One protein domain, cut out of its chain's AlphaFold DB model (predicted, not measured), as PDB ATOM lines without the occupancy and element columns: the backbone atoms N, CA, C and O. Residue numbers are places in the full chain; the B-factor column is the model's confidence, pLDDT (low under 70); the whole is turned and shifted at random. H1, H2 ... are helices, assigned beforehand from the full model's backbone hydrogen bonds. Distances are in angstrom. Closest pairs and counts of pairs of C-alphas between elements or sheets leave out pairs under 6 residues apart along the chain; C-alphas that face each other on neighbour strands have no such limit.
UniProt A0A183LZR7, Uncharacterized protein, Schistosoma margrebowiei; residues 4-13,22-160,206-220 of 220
ATOM      1  N   LYS A   4     128.633 110.593 164.294       40.75
ATOM      2  CA  LYS A   4     130.092 110.682 164.088       40.75
ATOM      3  C   LYS A   4     130.551 111.920 163.288       40.75
ATOM      4  O   LYS A   4     131.571 112.508 163.629       40.75
ATOM      5  N   TYR A   5     129.800 112.365 162.276       43.16
ATOM      6  CA  TYR A   5     130.128 113.574 161.497       43.16
ATOM      7  C   TYR A   5     129.757 114.870 162.228       43.16
ATOM      8  O   TYR A   5     130.417 115.885 162.026       43.16
ATOM      9  N   SER A   6     128.734 114.842 163.090       48.22
ATOM     10  CA  SER A   6     128.382 115.995 163.929       48.22
ATOM     11  C   SER A   6     129.505 116.292 164.925       48.22
ATOM     12  O   SER A   6     130.005 117.413 164.974       48.22
ATOM     13  N   GLN A   7     130.010 115.266 165.616       56.28
ATOM     14  CA  GLN A   7     131.100 115.431 166.583       56.28
ATOM     15  C   GLN A   7     132.415 115.870 165.922       56.28
ATOM     16  O   GLN A   7     133.075 116.782 166.411       56.28
ATOM     17  N   GLN A   8     132.769 115.311 164.758       61.97
ATOM     18  CA  GLN A   8     133.938 115.779 163.999       61.97
ATOM     19  C   GLN A   8     133.779 117.225 163.506       61.97
ATOM     20  O   GLN A   8     134.759 117.967 163.482       61.97
ATOM     21  N   SER A   9     132.556 117.657 163.180       64.44
ATOM     22  CA  SER A   9     132.281 119.057 162.841       64.44
ATOM     23  C   SER A   9     132.435 119.991 164.046       64.44
ATOM     24  O   SER A   9     132.915 121.111 163.884       64.44
ATOM     25  N   THR A  10     132.108 119.525 165.257       71.81
ATOM     26  CA  THR A  10     132.338 120.264 166.506       71.81
ATOM     27  C   THR A  10     133.829 120.383 166.800       71.81
ATOM     28  O   THR A  10     134.303 121.493 167.009       71.81
ATOM     29  N   VAL A  11     134.595 119.287 166.718       76.81
ATOM     30  CA  VAL A  11     136.063 119.312 166.881       76.81
ATOM     31  C   VAL A  11     136.704 120.255 165.859       76.81
ATOM     32  O   VAL A  11     137.593 121.024 166.202       76.81
ATOM     33  N   TYR A  12     136.218 120.261 164.615       79.12
ATOM     34  CA  TYR A  12     136.693 121.184 163.587       79.12
ATOM     35  C   TYR A  12     136.369 122.652 163.907       79.12
ATOM     36  O   TYR A  12     137.241 123.511 163.793       79.12
ATOM     37  N   LYS A  13     135.143 122.958 164.353       81.12
ATOM     38  CA  LYS A  13     134.760 124.316 164.776       81.12
ATOM     39  C   LYS A  13     135.585 124.795 165.971       81.12
ATOM     40  O   LYS A  13     136.060 125.924 165.949       81.12
ATOM     41  N   PHE A  22     143.804 120.712 163.767       80.81
ATOM     42  CA  PHE A  22     142.708 119.760 163.919       80.81
ATOM     43  C   PHE A  22     143.214 118.359 164.283       80.81
ATOM     44  O   PHE A  22     142.578 117.651 165.068       80.81
ATOM     45  N   LYS A  23     144.372 117.952 163.743       80.75
ATOM     46  CA  LYS A  23     144.956 116.632 164.023       80.75
ATOM     47  C   LYS A  23     145.385 116.491 165.480       80.75
ATOM     48  O   LYS A  23     145.174 115.434 166.070       80.75
ATOM     49  N   GLN A  24     145.934 117.552 166.067       82.00
ATOM     50  CA  GLN A  24     146.368 117.583 167.461       82.00
ATOM     51  C   GLN A  24     145.170 117.526 168.417       82.00
ATOM     52  O   GLN A  24     145.155 116.701 169.328       82.00
ATOM     53  N   LEU A  25     144.123 118.320 168.162       83.06
ATOM     54  CA  LEU A  25     142.896 118.291 168.968       83.06
ATOM     55  C   LEU A  25     142.191 116.927 168.882       83.06
ATOM     56  O   LEU A  25     141.722 116.391 169.889       83.06
ATOM     57  N   ARG A  26     142.159 116.328 167.685       85.56
ATOM     58  CA  ARG A  26     141.626 114.978 167.468       85.56
ATOM     59  C   ARG A  26     142.424 113.921 168.232       85.56
ATOM     60  O   ARG A  26     141.812 113.018 168.796       85.56
ATOM     61  N   PHE A  27     143.752 114.025 168.247       88.06
ATOM     62  CA  PHE A  27     144.616 113.093 168.969       88.06
ATOM     63  C   PHE A  27     144.361 113.142 170.478       88.06
ATOM     64  O   PHE A  27     144.040 112.111 171.062       88.06
ATOM     65  N   TRP A  28     144.415 114.327 171.092       88.75
ATOM     66  CA  TRP A  28     144.194 114.474 172.534       88.75
ATOM     67  C   TRP A  28     142.781 114.051 172.946       88.75
ATOM     68  O   TRP A  28     142.620 113.311 173.914       88.75
ATOM     69  N   SER A  29     141.758 114.412 172.165       89.38
ATOM     70  CA  SER A  29     140.377 113.969 172.423       89.38
ATOM     71  C   SER A  29     140.235 112.442 172.358       89.38
ATOM     72  O   SER A  29     139.553 111.846 173.192       89.38
ATOM     73  N   ALA A  30     140.892 111.788 171.392       89.94
ATOM     74  CA  ALA A  30     140.888 110.330 171.269       89.94
ATOM     75  C   ALA A  30     141.674 109.646 172.400       89.94
ATOM     76  O   ALA A  30     141.238 108.617 172.911       89.94
ATOM     77  N   PHE A  31     142.794 110.237 172.822       91.56
ATOM     78  CA  PHE A  31     143.595 109.751 173.941       91.56
ATOM     79  C   PHE A  31     142.787 109.754 175.246       91.56
ATOM     80  O   PHE A  31     142.664 108.716 175.897       91.56
ATOM     81  N   TYR A  32     142.135 110.875 175.576       93.31
ATOM     82  CA  TYR A  32     141.251 110.947 176.741       93.31
ATOM     83  C   TYR A  32     140.048 110.009 176.614       93.31
ATOM     84  O   TYR A  32     139.727 109.310 177.572       93.31
ATOM     85  N   CYS A  33     139.427 109.909 175.433       92.75
ATOM     86  CA  CYS A  33     138.357 108.938 175.186       92.75
ATOM     87  C   CYS A  33     138.800 107.497 175.499       92.75
ATOM     88  O   CYS A  33     138.031 106.738 176.086       92.75
ATOM     89  N   SER A  34     140.033 107.116 175.145       93.25
ATOM     90  CA  SER A  34     140.576 105.788 175.449       93.25
ATOM     91  C   SER A  34     140.798 105.586 176.946       93.25
ATOM     92  O   SER A  34     140.448 104.528 177.462       93.25
ATOM     93  N   ILE A  35     141.351 106.582 177.650       93.50
ATOM     94  CA  ILE A  35     141.562 106.519 179.105       93.50
ATOM     95  C   ILE A  35     140.226 106.327 179.826       93.50
ATOM     96  O   ILE A  35     140.088 105.401 180.622       93.50
ATOM     97  N   PHE A  36     139.222 107.150 179.514       91.00
ATOM     98  CA  PHE A  36     137.892 107.015 180.111       91.00
ATOM     99  C   PHE A  36     137.208 105.702 179.718       91.00
ATOM    100  O   PHE A  36     136.534 105.107 180.552       91.00
ATOM    101  N   GLY A  37     137.442 105.196 178.503       88.62
ATOM    102  CA  GLY A  37     137.013 103.855 178.104       88.62
ATOM    103  C   GLY A  37     137.592 102.760 179.007       88.62
ATOM    104  O   GLY A  37     136.839 101.931 179.514       88.62
ATOM    105  N   PHE A  38     138.902 102.785 179.275       90.31
ATOM    106  CA  PHE A  38     139.535 101.844 180.208       90.31
ATOM    107  C   PHE A  38     139.013 101.995 181.636       90.31
ATOM    108  O   PHE A  38     138.769 100.987 182.293       90.31
ATOM    109  N   ILE A  39     138.789 103.227 182.104       89.56
ATOM    110  CA  ILE A  39     138.191 103.484 183.421       89.56
ATOM    111  C   ILE A  39     136.785 102.880 183.495       89.56
ATOM    112  O   ILE A  39     136.475 102.184 184.453       89.56
ATOM    113  N   PHE A  40     135.938 103.074 182.480       87.38
ATOM    114  CA  PHE A  40     134.584 102.510 182.466       87.38
ATOM    115  C   PHE A  40     134.585 100.980 182.480       87.38
ATOM    116  O   PHE A  40     133.773 100.375 183.182       87.38
ATOM    117  N   VAL A  41     135.513 100.351 181.756       86.12
ATOM    118  CA  VAL A  41     135.696  98.893 181.797       86.12
ATOM    119  C   VAL A  41     136.197  98.447 183.175       86.12
ATOM    120  O   VAL A  41     135.616  97.540 183.767       86.12
ATOM    121  N   GLY A  42     137.222  99.108 183.718       84.50
ATOM    122  CA  GLY A  42     137.812  98.788 185.022       84.50
ATOM    123  C   GLY A  42     136.845  98.976 186.195       84.50
ATOM    124  O   GLY A  42     136.842  98.177 187.126       84.50
ATOM    125  N   CYS A  43     135.963  99.973 186.124       85.94
ATOM    126  CA  CYS A  43     134.907 100.213 187.109       85.94
ATOM    127  C   CYS A  43     133.677  99.304 186.929       85.94
ATOM    128  O   CYS A  43     132.683  99.497 187.624       85.94
ATOM    129  N   ASN A  44     133.713  98.332 186.008       84.06
ATOM    130  CA  ASN A  44     132.600  97.428 185.710       84.06
ATOM    131  C   ASN A  44     131.289  98.175 185.394       84.06
ATOM    132  O   ASN A  44     130.201  97.813 185.853       84.06
ATOM    133  N   MET A  45     131.382  99.221 184.567       75.56
ATOM    134  CA  MET A  45     130.213  99.997 184.143       75.56
ATOM    135  C   MET A  45     129.187  99.131 183.389       75.56
ATOM    136  O   MET A  45     128.005  99.460 183.347       75.56
ATOM    137  N   SER A  46     129.595  97.972 182.859       71.00
ATOM    138  CA  SER A  46     128.710  96.942 182.294       71.00
ATOM    139  C   SER A  46     127.614  96.470 183.263       71.00
ATOM    140  O   SER A  46     126.578  95.983 182.815       71.00
ATOM    141  N   GLY A  47     127.784  96.648 184.579       72.06
ATOM    142  CA  GLY A  47     126.710  96.451 185.556       72.06
ATOM    143  C   GLY A  47     125.507  97.374 185.324       72.06
ATOM    144  O   GLY A  47     124.371  96.938 185.481       72.06
ATOM    145  N   ILE A  48     125.735  98.606 184.854       75.88
ATOM    146  CA  ILE A  48     124.670  99.559 184.500       75.88
ATOM    147  C   ILE A  48     123.868  99.070 183.296       75.88
ATOM    148  O   ILE A  48     122.652  99.244 183.274       75.88
ATOM    149  N   ALA A  49     124.508  98.392 182.338       73.94
ATOM    150  CA  ALA A  49     123.810  97.831 181.183       73.94
ATOM    151  C   ALA A  49     122.714  96.834 181.604       73.94
ATOM    152  O   ALA A  49     121.643  96.813 181.014       73.94
ATOM    153  N   LYS A  50     122.909  96.092 182.705       76.06
ATOM    154  CA  LYS A  50     121.885  95.180 183.252       76.06
ATOM    155  C   LYS A  50     120.658  95.901 183.817       76.06
ATOM    156  O   LYS A  50     119.608  95.286 183.982       76.06
ATOM    157  N   HIS A  51     120.790  97.183 184.151       82.44
ATOM    158  CA  HIS A  51     119.692  98.021 184.629       82.44
ATOM    159  C   HIS A  51     118.960  98.741 183.492       82.44
ATOM    160  O   HIS A  51     117.924  99.369 183.736       82.44
ATOM    161  N   ILE A  52     119.459  98.639 182.257       81.12
ATOM    162  CA  ILE A  52     118.745  99.109 181.079       81.12
ATOM    163  C   ILE A  52     117.531  98.201 180.895       81.12
ATOM    164  O   ILE A  52     117.626  96.985 180.762       81.12
ATOM    165  N   ARG A  53     116.349  98.811 180.948       85.12
ATOM    166  CA  ARG A  53     115.100  98.107 180.671       85.12
ATOM    167  C   ARG A  53     114.896  98.057 179.164       85.12
ATOM    168  O   ARG A  53     115.138  99.049 178.481       85.12
ATOM    169  N   ARG A  54     114.282  96.980 178.681       84.38
ATOM    170  CA  ARG A  54     113.825  96.844 177.289       84.38
ATOM    171  C   ARG A  54     113.008  98.046 176.789       84.38
ATOM    172  O   ARG A  54     113.117  98.433 175.633       84.38
ATOM    173  N   SER A  55     112.226  98.687 177.661       89.56
ATOM    174  CA  SER A  55     111.490  99.909 177.306       89.56
ATOM    175  C   SER A  55     112.408 101.081 176.931       89.56
ATOM    176  O   SER A  55     112.049 101.883 176.077       89.56
ATOM    177  N   VAL A  56     113.596 101.188 177.538       86.94
ATOM    178  CA  VAL A  56     114.601 102.214 177.211       86.94
ATOM    179  C   VAL A  56     115.251 101.914 175.862       86.94
ATOM    180  O   VAL A  56     115.406 102.828 175.056       86.94
ATOM    181  N   GLU A  57     115.564 100.647 175.579       86.06
ATOM    182  CA  GLU A  57     116.088 100.212 174.274       86.06
ATOM    183  C   GLU A  57     115.095 100.498 173.142       86.06
ATOM    184  O   GLU A  57     115.468 101.038 172.101       86.06
ATOM    185  N   GLU A  58     113.812 100.182 173.338       87.88
ATOM    186  CA  GLU A  58     112.766 100.430 172.341       87.88
ATOM    187  C   GLU A  58     112.567 101.935 172.087       87.88
ATOM    188  O   GLU A  58     112.469 102.357 170.931       87.88
ATOM    189  N   VAL A  59     112.587 102.766 173.139       91.00
ATOM    190  CA  VAL A  59     112.521 104.234 173.012       91.00
ATOM    191  C   VAL A  59     113.759 104.788 172.307       91.00
ATOM    192  O   VAL A  59     113.622 105.632 171.420       91.00
ATOM    193  N   TYR A  60     114.957 104.304 172.642       86.62
ATOM    194  CA  TYR A  60     116.200 104.714 171.988       86.62
ATOM    195  C   TYR A  60     116.197 104.358 170.497       86.62
ATOM    196  O   TYR A  60     116.444 105.220 169.650       86.62
ATOM    197  N   ASN A  61     115.831 103.121 170.157       87.44
ATOM    198  CA  ASN A  61     115.731 102.665 168.774       87.44
ATOM    199  C   ASN A  61     114.682 103.456 167.979       87.44
ATOM    200  O   ASN A  61     114.929 103.841 166.833       87.44
ATOM    201  N   SER A  62     113.537 103.765 168.596       91.75
ATOM    202  CA  SER A  62     112.510 104.629 168.002       91.75
ATOM    203  C   SER A  62     113.026 106.054 167.768       91.75
ATOM    204  O   SER A  62     112.858 106.601 166.678       91.75
ATOM    205  N   PHE A  63     113.736 106.634 168.742       90.75
ATOM    206  CA  PHE A  63     114.333 107.966 168.629       90.75
ATOM    207  C   PHE A  63     115.360 108.049 167.493       90.75
ATOM    208  O   PHE A  63     115.302 108.965 166.671       90.75
ATOM    209  N   ILE A  64     116.268 107.074 167.401       88.06
ATOM    210  CA  ILE A  64     117.259 107.002 166.320       88.06
ATOM    211  C   ILE A  64     116.569 106.838 164.959       88.06
ATOM    212  O   ILE A  64     116.925 107.533 164.001       88.06
ATOM    213  N   GLY A  65     115.544 105.984 164.873       91.12
ATOM    214  CA  GLY A  65     114.734 105.816 163.666       91.12
ATOM    215  C   GLY A  65     114.051 107.116 163.231       91.12
ATOM    216  O   GLY A  65     114.162 107.521 162.071       91.12
ATOM    217  N   PHE A  66     113.413 107.817 164.168       92.81
ATOM    218  CA  PHE A  66     112.765 109.102 163.922       92.81
ATOM    219  C   PHE A  66     113.764 110.180 163.477       92.81
ATOM    220  O   PHE A  66     113.522 110.882 162.493       92.81
ATOM    221  N   PHE A  67     114.923 110.276 164.137       91.75
ATOM    222  CA  PHE A  67     115.989 111.205 163.758       91.75
ATOM    223  C   PHE A  67     116.477 110.964 162.325       91.75
ATOM    224  O   PHE A  67     116.643 111.916 161.557       91.75
ATOM    225  N   PHE A  68     116.698 109.704 161.932       91.19
ATOM    226  CA  PHE A  68     117.111 109.380 160.567       91.19
ATOM    227  C   PHE A  68     116.035 109.709 159.531       91.19
ATOM    228  O   PHE A  68     116.377 110.232 158.468       91.19
ATOM    229  N   LEU A  69     114.760 109.466 159.845       91.88
ATOM    230  CA  LEU A  69     113.640 109.815 158.971       91.88
ATOM    231  C   LEU A  69     113.571 111.328 158.749       91.88
ATOM    232  O   LEU A  69     113.601 111.786 157.608       91.88
ATOM    233  N   LEU A  70     113.551 112.110 159.828       92.62
ATOM    234  CA  LEU A  70     113.476 113.571 159.767       92.62
ATOM    235  C   LEU A  70     114.679 114.162 159.022       92.62
ATOM    236  O   LEU A  70     114.539 115.062 158.196       92.62
ATOM    237  N   LYS A  71     115.868 113.595 159.234       88.50
ATOM    238  CA  LYS A  71     117.069 113.973 158.492       88.50
ATOM    239  C   LYS A  71     116.950 113.698 156.993       88.50
ATOM    240  O   LYS A  71     117.369 114.535 156.193       88.50
ATOM    241  N   ALA A  72     116.448 112.526 156.609       88.94
ATOM    242  CA  ALA A  72     116.250 112.178 155.206       88.94
ATOM    243  C   ALA A  72     115.239 113.132 154.556       88.94
ATOM    244  O   ALA A  72     115.515 113.673 153.489       88.94
ATOM    245  N   LEU A  73     114.142 113.428 155.253       91.31
ATOM    246  CA  LEU A  73     113.116 114.373 154.820       91.31
ATOM    247  C   LEU A  73     113.669 115.796 154.641       91.31
ATOM    248  O   LEU A  73     113.456 116.411 153.599       91.31
ATOM    249  N   PHE A  74     114.467 116.310 155.580       90.94
ATOM    250  CA  PHE A  74     115.125 117.608 155.386       90.94
ATOM    251  C   PHE A  74     116.160 117.595 154.265       90.94
ATOM    252  O   PHE A  74     116.274 118.578 153.542       90.94
ATOM    253  N   THR A  75     116.884 116.490 154.078       87.94
ATOM    254  CA  THR A  75     117.814 116.346 152.946       87.94
ATOM    255  C   THR A  75     117.063 116.409 151.613       87.94
ATOM    256  O   THR A  75     117.547 117.035 150.675       87.94
ATOM    257  N   MET A  76     115.862 115.825 151.548       87.38
ATOM    258  CA  MET A  76     114.967 115.910 150.392       87.38
ATOM    259  C   MET A  76     114.508 117.350 150.122       87.38
ATOM    260  O   MET A  76     114.591 117.811 148.988       87.38
ATOM    261  N   PHE A  77     114.092 118.103 151.142       87.69
ATOM    262  CA  PHE A  77     113.683 119.500 150.945       87.69
ATOM    263  C   PHE A  77     114.841 120.442 150.604       87.69
ATOM    264  O   PHE A  77     114.656 121.374 149.826       87.69
ATOM    265  N   LEU A  78     116.049 120.169 151.106       87.25
ATOM    266  CA  LEU A  78     117.263 120.927 150.781       87.25
ATOM    267  C   LEU A  78     117.674 120.845 149.304       87.25
ATOM    268  O   LEU A  78     118.427 121.699 148.843       87.25
ATOM    269  N   LEU A  79     117.201 119.839 148.560       86.25
ATOM    270  CA  LEU A  79     117.443 119.738 147.117       86.25
ATOM    271  C   LEU A  79     116.680 120.800 146.314       86.25
ATOM    272  O   LEU A  79     117.089 121.111 145.198       86.25
ATOM    273  N   ILE A  80     115.582 121.345 146.848       88.44
ATOM    274  CA  ILE A  80     114.749 122.315 146.134       88.44
ATOM    275  C   ILE A  80     115.481 123.668 146.114       88.44
ATOM    276  O   ILE A  80     115.721 124.247 147.177       88.44
ATOM    277  N   PRO A  81     115.859 124.196 144.934       86.06
ATOM    278  CA  PRO A  81     116.592 125.453 144.855       86.06
ATOM    279  C   PRO A  81     115.707 126.635 145.269       86.06
ATOM    280  O   PRO A  81     114.525 126.692 144.934       86.06
ATOM    281  N   ALA A  82     116.297 127.621 145.947       85.06
ATOM    282  CA  ALA A  82     115.639 128.900 146.196       85.06
ATOM    283  C   ALA A  82     115.486 129.701 144.891       85.06
ATOM    284  O   ALA A  82     116.319 129.600 143.984       85.06
ATOM    285  N   LYS A  83     114.424 130.513 144.803       85.25
ATOM    286  CA  LYS A  83     114.181 131.402 143.659       85.25
ATOM    287  C   LYS A  83     115.378 132.357 143.476       85.25
ATOM    288  O   LYS A  83     115.835 132.921 144.472       85.25
ATOM    289  N   PRO A  84     115.886 132.559 142.243       83.44
ATOM    290  CA  PRO A  84     116.978 133.495 142.003       83.44
ATOM    291  C   PRO A  84     116.557 134.930 142.344       83.44
ATOM    292  O   PRO A  84     115.410 135.316 142.111       83.44
ATOM    293  N   VAL A  85     117.498 135.707 142.886       81.00
ATOM    294  CA  VAL A  85     117.319 137.138 143.197       81.00
ATOM    295  C   VAL A  85     117.360 137.976 141.914       81.00
ATOM    296  O   VAL A  85     116.573 138.906 141.755       81.00
ATOM    297  N   ASP A  86     118.210 137.586 140.962       82.50
ATOM    298  CA  ASP A  86     118.386 138.289 139.693       82.50
ATOM    299  C   ASP A  86     117.450 137.735 138.613       82.50
ATOM    300  O   ASP A  86     117.428 136.529 138.351       82.50
ATOM    301  N   ASN A  87     116.725 138.616 137.919       79.25
ATOM    302  CA  ASN A  87     115.753 138.260 136.875       79.25
ATOM    303  C   ASN A  87     116.377 138.111 135.472       79.25
ATOM    304  O   ASN A  87     115.722 138.386 134.465       79.25
ATOM    305  N   THR A  88     117.638 137.688 135.371       88.19
ATOM    306  CA  THR A  88     118.273 137.468 134.065       88.19
ATOM    307  C   THR A  88     117.734 136.189 133.402       88.19
ATOM    308  O   THR A  88     117.355 135.233 134.082       88.19
ATOM    309  N   PRO A  89     117.673 136.114 132.061       86.81
ATOM    310  CA  PRO A  89     117.219 134.898 131.379       86.81
ATOM    311  C   PRO A  89     118.101 133.684 131.718       86.81
ATOM    312  O   PRO A  89     117.591 132.578 131.890       86.81
ATOM    313  N   ILE A  90     119.406 133.904 131.911       86.62
ATOM    314  CA  ILE A  90     120.388 132.869 132.257       86.62
ATOM    315  C   ILE A  90     120.128 132.302 133.664       86.62
ATOM    316  O   ILE A  90     120.100 131.081 133.838       86.62
ATOM    317  N   SER A  91     119.883 133.156 134.669       85.56
ATOM    318  CA  SER A  91     119.606 132.705 136.043       85.56
ATOM    319  C   SER A  91     118.300 131.908 136.129       85.56
ATOM    320  O   SER A  91     118.230 130.902 136.839       85.56
ATOM    321  N   ARG A  92     117.279 132.306 135.358       85.75
ATOM    322  CA  ARG A  92     115.996 131.594 135.268       85.75
ATOM    323  C   ARG A  92     116.159 130.208 134.657       85.75
ATOM    324  O   ARG A  92     115.646 129.243 135.219       85.75
ATOM    325  N   MET A  93     116.887 130.092 133.546       86.19
ATOM    326  CA  MET A  93     117.151 128.799 132.905       86.19
ATOM    327  C   MET A  93     117.896 127.848 133.851       86.19
ATOM    328  O   MET A  93     117.470 126.708 134.038       86.19
ATOM    329  N   ALA A  94     118.939 128.337 134.529       87.19
ATOM    330  CA  ALA A  94     119.680 127.553 135.516       87.19
ATOM    331  C   ALA A  94     118.803 127.123 136.709       87.19
ATOM    332  O   ALA A  94     118.935 126.002 137.205       87.19
ATOM    333  N   TYR A  95     117.889 127.986 137.163       89.50
ATOM    334  CA  TYR A  95     116.926 127.660 138.214       89.50
ATOM    335  C   TYR A  95     115.974 126.532 137.794       89.50
ATOM    336  O   TYR A  95     115.848 125.551 138.527       89.50
ATOM    337  N   TYR A  96     115.352 126.619 136.611       89.31
ATOM    338  CA  TYR A  96     114.450 125.569 136.120       89.31
ATOM    339  C   TYR A  96     115.172 124.236 135.914       89.31
ATOM    340  O   TYR A  96     114.622 123.192 136.255       89.31
ATOM    341  N   GLN A  97     116.416 124.262 135.429       89.75
ATOM    342  CA  GLN A  97     117.226 123.055 135.298       89.75
ATOM    343  C   GLN A  97     117.493 122.408 136.664       89.75
ATOM    344  O   GLN A  97     117.250 121.215 136.836       89.75
ATOM    345  N   LYS A  98     117.935 123.187 137.661       89.69
ATOM    346  CA  LYS A  98     118.154 122.682 139.028       89.69
ATOM    347  C   LYS A  98     116.869 122.152 139.659       89.69
ATOM    348  O   LYS A  98     116.898 121.122 140.325       89.69
ATOM    349  N   LEU A  99     115.745 122.825 139.428       91.31
ATOM    350  CA  LEU A  99     114.442 122.408 139.934       91.31
ATOM    351  C   LEU A  99     113.981 121.095 139.292       91.31
ATOM    352  O   LEU A  99     113.477 120.222 139.993       91.31
ATOM    353  N   ALA A 100     114.214 120.910 137.991       91.44
ATOM    354  CA  ALA A 100     113.907 119.660 137.306       91.44
ATOM    355  C   ALA A 100     114.775 118.495 137.815       91.44
ATOM    356  O   ALA A 100     114.251 117.419 138.098       91.44
ATOM    357  N   VAL A 101     116.077 118.724 138.025       91.81
ATOM    358  CA  VAL A 101     116.991 117.736 138.631       91.81
ATOM    359  C   VAL A 101     116.546 117.360 140.045       91.81
ATOM    360  O   VAL A 101     116.494 116.174 140.382       91.81
ATOM    361  N   ALA A 102     116.179 118.345 140.867       92.25
ATOM    362  CA  ALA A 102     115.651 118.109 142.207       92.25
ATOM    363  C   ALA A 102     114.347 117.295 142.161       92.25
ATOM    364  O   ALA A 102     114.219 116.305 142.877       92.25
ATOM    365  N   GLY A 103     113.416 117.654 141.271       92.25
ATOM    366  CA  GLY A 103     112.147 116.949 141.086       92.25
ATOM    367  C   GLY A 103     112.330 115.479 140.706       92.25
ATOM    368  O   GLY A 103     111.750 114.603 141.346       92.25
ATOM    369  N   VAL A 104     113.195 115.190 139.729       93.38
ATOM    370  CA  VAL A 104     113.507 113.809 139.322       93.38
ATOM    371  C   VAL A 104     114.191 113.039 140.456       93.38
ATOM    372  O   VAL A 104     113.848 111.886 140.713       93.38
ATOM    373  N   THR A 105     115.114 113.672 141.184       92.38
ATOM    374  CA  THR A 105     115.794 113.044 142.331       92.38
ATOM    375  C   THR A 105     114.797 112.648 143.425       92.38
ATOM    376  O   THR A 105     114.854 111.533 143.945       92.38
ATOM    377  N   LEU A 106     113.849 113.532 143.748       93.00
ATOM    378  CA  LEU A 106     112.791 113.260 144.724       93.00
ATOM    379  C   LEU A 106     111.837 112.163 144.251       93.00
ATOM    380  O   LEU A 106     111.465 111.292 145.036       93.00
ATOM    381  N   PHE A 107     111.486 112.170 142.967       93.62
ATOM    382  CA  PHE A 107     110.648 111.139 142.365       93.62
ATOM    383  C   PHE A 107     111.296 109.752 142.451       93.62
ATOM    384  O   PHE A 107     110.666 108.801 142.919       93.62
ATOM    385  N   LEU A 108     112.576 109.638 142.089       93.44
ATOM    386  CA  LEU A 108     113.328 108.388 142.213       93.44
ATOM    387  C   LEU A 108     113.455 107.937 143.675       93.44
ATOM    388  O   LEU A 108     113.271 106.756 143.969       93.44
ATOM    389  N   ALA A 109     113.705 108.863 144.605       92.88
ATOM    390  CA  ALA A 109     113.751 108.543 146.030       92.88
ATOM    391  C   ALA A 109     112.402 108.008 146.549       92.88
ATOM    392  O   ALA A 109     112.370 107.048 147.322       92.88
ATOM    393  N   PHE A 110     111.286 108.579 146.088       93.56
ATOM    394  CA  PHE A 110     109.947 108.105 146.430       93.56
ATOM    395  C   PHE A 110     109.653 106.717 145.846       93.56
ATOM    396  O   PHE A 110     109.158 105.848 146.566       93.56
ATOM    397  N   ILE A 111     110.018 106.463 144.583       95.06
ATOM    398  CA  ILE A 111     109.903 105.127 143.974       95.06
ATOM    399  C   ILE A 111     110.699 104.100 144.782       95.06
ATOM    400  O   ILE A 111     110.185 103.019 145.069       95.06
ATOM    401  N   MET A 112     111.928 104.436 145.184       94.62
ATOM    402  CA  MET A 112     112.770 103.542 145.979       94.62
ATOM    403  C   MET A 112     112.095 103.170 147.295       94.62
ATOM    404  O   MET A 112     112.073 101.996 147.663       94.62
ATOM    405  N   LEU A 113     111.530 104.163 147.990       93.81
ATOM    406  CA  LEU A 113     110.811 103.957 149.242       93.81
ATOM    407  C   LEU A 113     109.633 103.002 149.040       93.81
ATOM    408  O   LEU A 113     109.530 102.010 149.760       93.81
ATOM    409  N   GLN A 114     108.782 103.262 148.045       95.25
ATOM    410  CA  GLN A 114     107.610 102.424 147.790       95.25
ATOM    411  C   GLN A 114     107.998 101.002 147.392       95.25
ATOM    412  O   GLN A 114     107.457 100.038 147.933       95.25
ATOM    413  N   PHE A 115     108.996 100.856 146.524       95.12
ATOM    414  CA  PHE A 115     109.533  99.552 146.156       95.12
ATOM    415  C   PHE A 115     110.044  98.785 147.384       95.12
ATOM    416  O   PHE A 115     109.710  97.613 147.573       95.12
ATOM    417  N   CYS A 116     110.786  99.458 148.270       93.75
ATOM    418  CA  CYS A 116     111.313  98.822 149.471       93.75
ATOM    419  C   CYS A 116     110.214  98.418 150.463       93.75
ATOM    420  O   CYS A 116     110.317  97.371 151.111       93.75
ATOM    421  N   LEU A 117     109.153  99.219 150.586       92.69
ATOM    422  CA  LEU A 117     107.994  98.895 151.419       92.69
ATOM    423  C   LEU A 117     107.219  97.696 150.857       92.69
ATOM    424  O   LEU A 117     106.877  96.792 151.621       92.69
ATOM    425  N   ILE A 118     107.025  97.630 149.537       91.75
ATOM    426  CA  ILE A 118     106.387  96.490 148.864       91.75
ATOM    427  C   ILE A 118     107.195  95.208 149.101       91.75
ATOM    428  O   ILE A 118     106.634  94.198 149.520       91.75
ATOM    429  N   LEU A 119     108.521  95.233 148.920       90.62
ATOM    430  CA  LEU A 119     109.372  94.069 149.198       90.62
ATOM    431  C   LEU A 119     109.339  93.658 150.682       90.62
ATOM    432  O   LEU A 119     109.333  92.464 150.998       90.62
ATOM    433  N   ALA A 120     109.267  94.620 151.607       89.12
ATOM    434  CA  ALA A 120     109.128  94.337 153.035       89.12
ATOM    435  C   ALA A 120     107.771  93.694 153.376       89.12
ATOM    436  O   ALA A 120     107.712  92.782 154.208       89.12
ATOM    437  N   GLN A 121     106.690  94.118 152.719       89.06
ATOM    438  CA  GLN A 121     105.371  93.494 152.839       89.06
ATOM    439  C   GLN A 121     105.354  92.096 152.214       89.06
ATOM    440  O   GLN A 121     104.881  91.153 152.849       89.06
ATOM    441  N   LEU A 122     105.960  91.914 151.036       88.06
ATOM    442  CA  LEU A 122     106.121  90.608 150.387       88.06
ATOM    443  C   LEU A 122     106.903  89.626 151.263       88.06
ATOM    444  O   LEU A 122     106.556  88.448 151.310       88.06
ATOM    445  N   LYS A 123     107.904  90.103 152.020       86.50
ATOM    446  CA  LYS A 123     108.633  89.295 153.012       86.50
ATOM    447  C   LYS A 123     107.713  88.715 154.098       86.50
ATOM    448  O   LYS A 123     107.985  87.623 154.602       86.50
ATOM    449  N   ARG A 124     106.656  89.441 154.477       84.94
ATOM    450  CA  ARG A 124     105.692  89.056 155.525       84.94
ATOM    451  C   ARG A 124     104.491  88.280 154.971       84.94
ATOM    452  O   ARG A 124     103.973  87.417 155.670       84.94
ATOM    453  N   GLY A 125     104.070  88.560 153.737       84.38
ATOM    454  CA  GLY A 125     102.921  87.923 153.083       84.38
ATOM    455  C   GLY A 125     103.208  86.521 152.534       84.38
ATOM    456  O   GLY A 125     104.359  86.105 152.429       84.38
ATOM    457  N   ASN A 126     102.165  85.784 152.142       83.44
ATOM    458  CA  ASN A 126     102.248  84.382 151.691       83.44
ATOM    459  C   ASN A 126     102.234  84.191 150.160       83.44
ATOM    460  O   ASN A 126     101.966  83.096 149.682       83.44
ATOM    461  N   TYR A 127     102.562  85.227 149.386       79.25
ATOM    462  CA  TYR A 127     102.487  85.199 147.918       79.25
ATOM    463  C   TYR A 127     103.588  84.369 147.230       79.25
ATOM    464  O   TYR A 127     103.386  83.884 146.123       79.25
ATOM    465  N   PHE A 128     104.751  84.189 147.869       87.00
ATOM    466  CA  PHE A 128     105.903  83.481 147.296       87.00
ATOM    467  C   PHE A 128     106.416  82.357 148.198       87.00
ATOM    468  O   PHE A 128     106.258  82.377 149.422       87.00
ATOM    469  N   ARG A 129     107.141  81.406 147.590       88.31
ATOM    470  CA  ARG A 129     107.843  80.337 148.311       88.31
ATOM    471  C   ARG A 129     108.822  80.925 149.334       88.31
ATOM    472  O   ARG A 129     109.524  81.900 149.065       88.31
ATOM    473  N   ARG A 130     108.922  80.280 150.503       87.44
ATOM    474  CA  ARG A 130     109.696  80.750 151.671       87.44
ATOM    475  C   ARG A 130     111.131  81.184 151.347       87.44
ATOM    476  O   ARG A 130     111.580  82.193 151.885       87.44
ATOM    477  N   ASN A 131     111.837  80.454 150.482       87.69
ATOM    478  CA  ASN A 131     113.227  80.764 150.120       87.69
ATOM    479  C   ASN A 131     113.332  82.061 149.306       87.69
ATOM    480  O   ASN A 131     114.141  82.922 149.637       87.69
ATOM    481  N   ILE A 132     112.453  82.240 148.316       88.12
ATOM    482  CA  ILE A 132     112.385  83.452 147.485       88.12
ATOM    483  C   ILE A 132     112.019  84.657 148.354       88.12
ATOM    484  O   ILE A 132     112.663  85.697 148.292       88.12
ATOM    485  N   ARG A 133     111.043  84.491 149.251       88.75
ATOM    486  CA  ARG A 133     110.614  85.533 150.188       88.75
ATOM    487  C   ARG A 133     111.736  85.997 151.125       88.75
ATOM    488  O   ARG A 133     111.882  87.193 151.377       88.75
ATOM    489  N   LYS A 134     112.544  85.061 151.636       87.00
ATOM    490  CA  LYS A 134     113.727  85.377 152.454       87.00
ATOM    491  C   LYS A 134     114.799  86.104 151.640       87.00
ATOM    492  O   LYS A 134     115.347  87.077 152.146       87.00
ATOM    493  N   LEU A 135     115.052  85.670 150.403       89.88
ATOM    494  CA  LEU A 135     116.032  86.287 149.507       89.88
ATOM    495  C   LEU A 135     115.643  87.728 149.145       89.88
ATOM    496  O   LEU A 135     116.424  88.644 149.379       89.88
ATOM    497  N   LEU A 136     114.415  87.941 148.660       88.81
ATOM    498  CA  LEU A 136     113.892  89.271 148.318       88.81
ATOM    499  C   LEU A 136     113.872  90.203 149.533       88.81
ATOM    500  O   LEU A 136     114.221  91.376 149.434       88.81
ATOM    501  N   GLY A 137     113.515  89.670 150.703       86.06
ATOM    502  CA  GLY A 137     113.530  90.425 151.949       86.06
ATOM    503  C   GLY A 137     114.932  90.799 152.443       86.06
ATOM    504  O   GLY A 137     115.079  91.839 153.080       86.06
ATOM    505  N   ALA A 138     115.945  89.966 152.190       88.62
ATOM    506  CA  ALA A 138     117.338  90.243 152.554       88.62
ATOM    507  C   ALA A 138     118.001  91.225 151.575       88.62
ATOM    508  O   ALA A 138     118.776  92.081 151.989       88.62
ATOM    509  N   LEU A 139     117.652  91.137 150.289       92.69
ATOM    510  CA  LEU A 139     118.193  91.980 149.223       92.69
ATOM    511  C   LEU A 139     117.337  93.215 148.924       92.69
ATOM    512  O   LEU A 139     117.545  93.861 147.904       92.69
ATOM    513  N   ASN A 140     116.406  93.574 149.809       92.00
ATOM    514  CA  ASN A 140     115.465  94.670 149.593       92.00
ATOM    515  C   ASN A 140     116.165  95.992 149.205       92.00
ATOM    516  O   ASN A 140     115.908  96.563 148.146       92.00
ATOM    517  N   VAL A 141     117.123  96.429 150.028       91.94
ATOM    518  CA  VAL A 141     117.867  97.678 149.803       91.94
ATOM    519  C   VAL A 141     118.751  97.610 148.542       91.94
ATOM    520  O   VAL A 141     118.638  98.511 147.710       91.94
ATOM    521  N   PRO A 142     119.581  96.563 148.326       94.06
ATOM    522  CA  PRO A 142     120.336  96.408 147.079       94.06
ATOM    523  C   PRO A 142     119.471  96.381 145.813       94.06
ATOM    524  O   PRO A 142     119.806  97.046 144.835       94.06
ATOM    525  N   LEU A 143     118.350  95.653 145.824       94.06
ATOM    526  CA  LEU A 143     117.425  95.592 144.689       94.06
ATOM    527  C   LEU A 143     116.800  96.960 144.412       94.06
ATOM    528  O   LEU A 143     116.703  97.357 143.253       94.06
ATOM    529  N   GLY A 144     116.441  97.707 145.460       94.00
ATOM    530  CA  GLY A 144     115.983  99.089 145.322       94.00
ATOM    531  C   GLY A 144     117.042  99.982 144.675       94.00
ATOM    532  O   GLY A 144     116.731 100.739 143.760       94.00
ATOM    533  N   MET A 145     118.310  99.849 145.076       93.62
ATOM    534  CA  MET A 145     119.410 100.617 144.485       93.62
ATOM    535  C   MET A 145     119.621 100.289 142.997       93.62
ATOM    536  O   MET A 145     119.818 101.195 142.185       93.62
ATOM    537  N   LEU A 146     119.542  99.005 142.625       94.88
ATOM    538  CA  LEU A 146     119.620  98.566 141.228       94.88
ATOM    539  C   LEU A 146     118.456  99.115 140.398       94.88
ATOM    540  O   LEU A 146     118.682  99.609 139.296       94.88
ATOM    541  N   LEU A 147     117.237  99.080 140.944       94.88
ATOM    542  CA  LEU A 147     116.050  99.628 140.293       94.88
ATOM    543  C   LEU A 147     116.223 101.118 139.988       94.88
ATOM    544  O   LEU A 147     116.033 101.529 138.848       94.88
ATOM    545  N   ILE A 148     116.618 101.923 140.979       94.75
ATOM    546  CA  ILE A 148     116.789 103.369 140.784       94.75
ATOM    547  C   ILE A 148     117.910 103.680 139.801       94.75
ATOM    548  O   ILE A 148     117.735 104.534 138.936       94.75
ATOM    549  N   THR A 149     119.026 102.956 139.880       93.31
ATOM    550  CA  THR A 149     120.129 103.113 138.922       93.31
ATOM    551  C   THR A 149     119.682 102.756 137.500       93.31
ATOM    552  O   THR A 149     120.064 103.422 136.543       93.31
ATOM    553  N   GLY A 150     118.844 101.728 137.338       93.88
ATOM    554  CA  GLY A 150     118.255 101.370 136.047       93.88
ATOM    555  C   GLY A 150     117.291 102.434 135.520       93.88
ATOM    556  O   GLY A 150     117.405 102.847 134.368       93.88
ATOM    557  N   LEU A 151     116.374 102.919 136.365       94.06
ATOM    558  CA  LEU A 151     115.408 103.959 135.997       94.06
ATOM    559  C   LEU A 151     116.095 105.272 135.616       94.06
ATOM    560  O   LEU A 151     115.706 105.897 134.631       94.06
ATOM    561  N   GLU A 152     117.134 105.664 136.354       93.69
ATOM    562  CA  GLU A 152     117.955 106.832 136.038       93.69
ATOM    563  C   GLU A 152     118.576 106.711 134.641       93.69
ATOM    564  O   GLU A 152     118.357 107.582 133.799       93.69
ATOM    565  N   ARG A 153     119.251 105.592 134.349       91.31
ATOM    566  CA  ARG A 153     119.935 105.382 133.063       91.31
ATOM    567  C   ARG A 153     118.997 105.261 131.866       91.31
ATOM    568  O   ARG A 153     119.383 105.660 130.770       91.31
ATOM    569  N   ILE A 154     117.811 104.679 132.050       93.38
ATOM    570  CA  ILE A 154     116.857 104.428 130.958       93.38
ATOM    571  C   ILE A 154     116.000 105.667 130.686       93.38
ATOM    572  O   ILE A 154     115.891 106.089 129.538       93.38
ATOM    573  N   PHE A 155     115.409 106.262 131.725       91.44
ATOM    574  CA  PHE A 155     114.399 107.315 131.567       91.44
ATOM    575  C   PHE A 155     114.940 108.726 131.802       91.44
ATOM    576  O   PHE A 155     114.445 109.675 131.199       91.44
ATOM    577  N   PHE A 156     115.954 108.889 132.656       91.25
ATOM    578  CA  PHE A 156     116.377 110.206 133.150       91.25
ATOM    579  C   PHE A 156     117.815 110.587 132.794       91.25
ATOM    580  O   PHE A 156     118.331 111.578 133.311       91.25
ATOM    581  N   ARG A 157     118.437 109.879 131.844       87.19
ATOM    582  CA  ARG A 157     119.814 110.132 131.390       87.19
ATOM    583  C   ARG A 157     120.063 111.589 130.973       87.19
ATOM    584  O   ARG A 157     121.170 112.087 131.130       87.19
ATOM    585  N   GLY A 158     119.041 112.283 130.467       84.56
ATOM    586  CA  GLY A 158     119.134 113.688 130.053       84.56
ATOM    587  C   GLY A 158     119.236 114.706 131.199       84.56
ATOM    588  O   GLY A 158     119.619 115.846 130.952       84.56
ATOM    589  N   TYR A 159     118.923 114.322 132.441       84.69
ATOM    590  CA  TYR A 159     118.907 115.241 133.585       84.69
ATOM    591  C   TYR A 159     120.248 115.334 134.329       84.69
ATOM    592  O   TYR A 159     120.404 116.249 135.131       84.69
ATOM    593  N   ASN A 160     121.221 114.447 134.065       84.56
ATOM    594  CA  ASN A 160     122.528 114.411 134.748       84.56
ATOM    595  C   ASN A 160     122.394 114.513 136.280       84.56
ATOM    596  O   ASN A 160     122.862 115.467 136.907       84.56
ATOM    597  N   VAL A 206     135.571 112.523 177.158       91.19
ATOM    598  CA  VAL A 206     134.588 111.967 178.105       91.19
ATOM    599  C   VAL A 206     133.226 111.816 177.437       91.19
ATOM    600  O   VAL A 206     132.628 110.744 177.503       91.19
ATOM    601  N   ALA A 207     132.744 112.859 176.754       90.25
ATOM    602  CA  ALA A 207     131.465 112.803 176.055       90.25
ATOM    603  C   ALA A 207     131.449 111.686 174.996       90.25
ATOM    604  O   ALA A 207     130.481 110.933 174.906       90.25
ATOM    605  N   LEU A 208     132.534 111.531 174.229       89.44
ATOM    606  CA  LEU A 208     132.682 110.445 173.259       89.44
ATOM    607  C   LEU A 208     132.709 109.070 173.930       89.44
ATOM    608  O   LEU A 208     132.024 108.169 173.455       89.44
ATOM    609  N   ALA A 209     133.444 108.911 175.033       89.50
ATOM    610  CA  ALA A 209     133.497 107.654 175.773       89.50
ATOM    611  C   ALA A 209     132.107 107.247 176.287       89.50
ATOM    612  O   ALA A 209     131.713 106.094 176.131       89.50
ATOM    613  N   ILE A 210     131.331 108.197 176.825       87.56
ATOM    614  CA  ILE A 210     129.955 107.959 177.287       87.56
ATOM    615  C   ILE A 210     129.039 107.578 176.122       87.56
ATOM    616  O   ILE A 210     128.250 106.645 176.255       87.56
ATOM    617  N   ILE A 211     129.142 108.268 174.979       87.31
ATOM    618  CA  ILE A 211     128.336 107.956 173.789       87.31
ATOM    619  C   ILE A 211     128.659 106.551 173.281       87.31
ATOM    620  O   ILE A 211     127.739 105.775 173.054       87.31
ATOM    621  N   ILE A 212     129.944 106.210 173.138       87.44
ATOM    622  CA  ILE A 212     130.381 104.889 172.664       87.44
ATOM    623  C   ILE A 212     129.922 103.797 173.630       87.44
ATOM    624  O   ILE A 212     129.397 102.780 173.189       87.44
ATOM    625  N   PHE A 213     130.088 104.012 174.937       85.19
ATOM    626  CA  PHE A 213     129.654 103.062 175.956       85.19
ATOM    627  C   PHE A 213     128.136 102.856 175.922       85.19
ATOM    628  O   PHE A 213     127.671 101.722 175.883       85.19
ATOM    629  N   THR A 214     127.366 103.944 175.880       81.88
ATOM    630  CA  THR A 214     125.900 103.897 175.817       81.88
ATOM    631  C   THR A 214     125.413 103.235 174.527       81.88
ATOM    632  O   THR A 214     124.503 102.418 174.570       81.88
ATOM    633  N   GLU A 215     126.032 103.536 173.381       82.94
ATOM    634  CA  GLU A 215     125.710 102.902 172.096       82.94
ATOM    635  C   GLU A 215     126.021 101.400 172.127       82.94
ATOM    636  O   GLU A 215     125.202 100.600 171.686       82.94
ATOM    637  N   ALA A 216     127.164 100.998 172.688       82.25
ATOM    638  CA  ALA A 216     127.524  99.591 172.835       82.25
ATOM    639  C   ALA A 216     126.613  98.845 173.825       82.25
ATOM    640  O   ALA A 216     126.315  97.678 173.605       82.25
ATOM    641  N   ALA A 217     126.165  99.512 174.891       78.94
ATOM    642  CA  ALA A 217     125.285  98.930 175.902       78.94
ATOM    643  C   ALA A 217     123.818  98.828 175.452       78.94
ATOM    644  O   ALA A 217     123.124  97.935 175.914       78.94
ATOM    645  N   LEU A 218     123.339  99.737 174.591       72.06
ATOM    646  CA  LEU A 218     121.956  99.745 174.085       72.06
ATOM    647  C   LEU A 218     121.768  98.952 172.784       72.06
ATOM    648  O   LEU A 218     120.641  98.574 172.470       72.06
ATOM    649  N   ASN A 219     122.837  98.748 172.005       67.88
ATOM    650  CA  ASN A 219     122.793  97.976 170.756       67.88
ATOM    651  C   ASN A 219     123.264  96.518 170.911       67.88
ATOM    652  O   ASN A 219     123.211  95.779 169.924       67.88
ATOM    653  N   GLY A 220     123.795  96.140 172.078       55.22
ATOM    654  CA  GLY A 220     124.223  94.774 172.395       55.22
ATOM    655  C   GLY A 220     123.086  93.955 172.974       55.22
ATOM    656  O   GLY A 220     122.908  92.808 172.507       55.22
TER     657      GLY A 220
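This is residues 4 to 13, 22 to 160 and 206 to 220 of the 220 residues of an uncharacterized protein of Schistosoma margrebowiei (UniProt A0A183LZR7). Two separate lobes are joined by one long helix, H4, whose residues 62 to 75 stand free between them. One lobe is built on the longest helix, H5, with H6 and H7 folded back along its second half; the other is a loose cluster in which H8 meets H2, short H3 and the beginning of H4, with H1 at the first end of H2. The printed part has 164 residues with eight named helices, H1 to H8 in chain order, and no named strand; the class is all helix. The whole is flat and only just extended, close to loose, with a radius of gyration of the C-alphas of 23.1 A and spans of 65 by 55 by 26 A.

H5, residues 89 to 124, runs 53.1 A from C-alpha 89 at (117.219, 134.898, 131.379) to C-alpha 124 at (105.692, 89.056, 155.525). H6 is residues 130 to 138, 12.2 A, and H7 is residues 140 to 155, 22.0 A. H4, residues 54 to 78, measures 36.0 A. H3 is residues 46 to 49, 5.1 A, and H2 is residues 22 to 42, 30.2 A. H1, residues 4 to 13, 14.4 A, begins at C-alpha 4 (130.092, 110.682, 164.088), and H8, residues 206 to 219, is 19.7 A long.

H5 and H7 touch, closest at the C-alphas of Met 112 and Gly 144, 5.5 A, opposite ways at a tilt of 37 degrees, only just steep. H5 and H6 form a helical hairpin at a shallow tilt of 32 degrees; their closest C-alphas, Lys 123 and Arg 133, are 5.1 A apart. H4 is close to H5 but not clearly touching: their closest C-alphas, Met 76 and Leu 106, are 6.6 A apart. H4 only just touches H8, with 3 pairs of C-alphas within 8 A, the closest being Glu 57 and Leu 218, 5.9 A; at 70.2 degrees they are only just about perpendicular. H8 touches H2 at a steep tilt of 55 degrees, the same way, with the C-alphas of Cys 33 and Ala 209 closest, 5.1 A. H3 only just touches H8, with 3 pairs within 8 A, the C-alphas of Ala 49 and Ala 217 closest at 5.6 A. H1 touches H2 at a steep tilt of 50 degrees, opposite ways, closest at the C-alphas of Tyr 12 and Phe 22, 6.2 A. Every O i to N i+4 pair is within hydrogen-bond range in H1, H2, H4, H6, H7 and H8, against 31 of 32 in H5; H3 is too short for such a pair.

The two C-alphas farthest apart, those of Cys 43 and Pro 89, are 68.0 A apart. Residues 14 to 21 and 161 to 205 are not printed; the gaps are 9.2 A from C-alpha 13 to C-alpha 22 and 45.1 A from C-alpha 160 to C-alpha 206. Of the links that are printed whole, H4 to H5 is short, with 10 residues, and the others are tight. Residues 85 to 90 also stand free. The mean pLDDT of the printed part is 86.3; residues 4 to 9 and 219 to 220 are under 70.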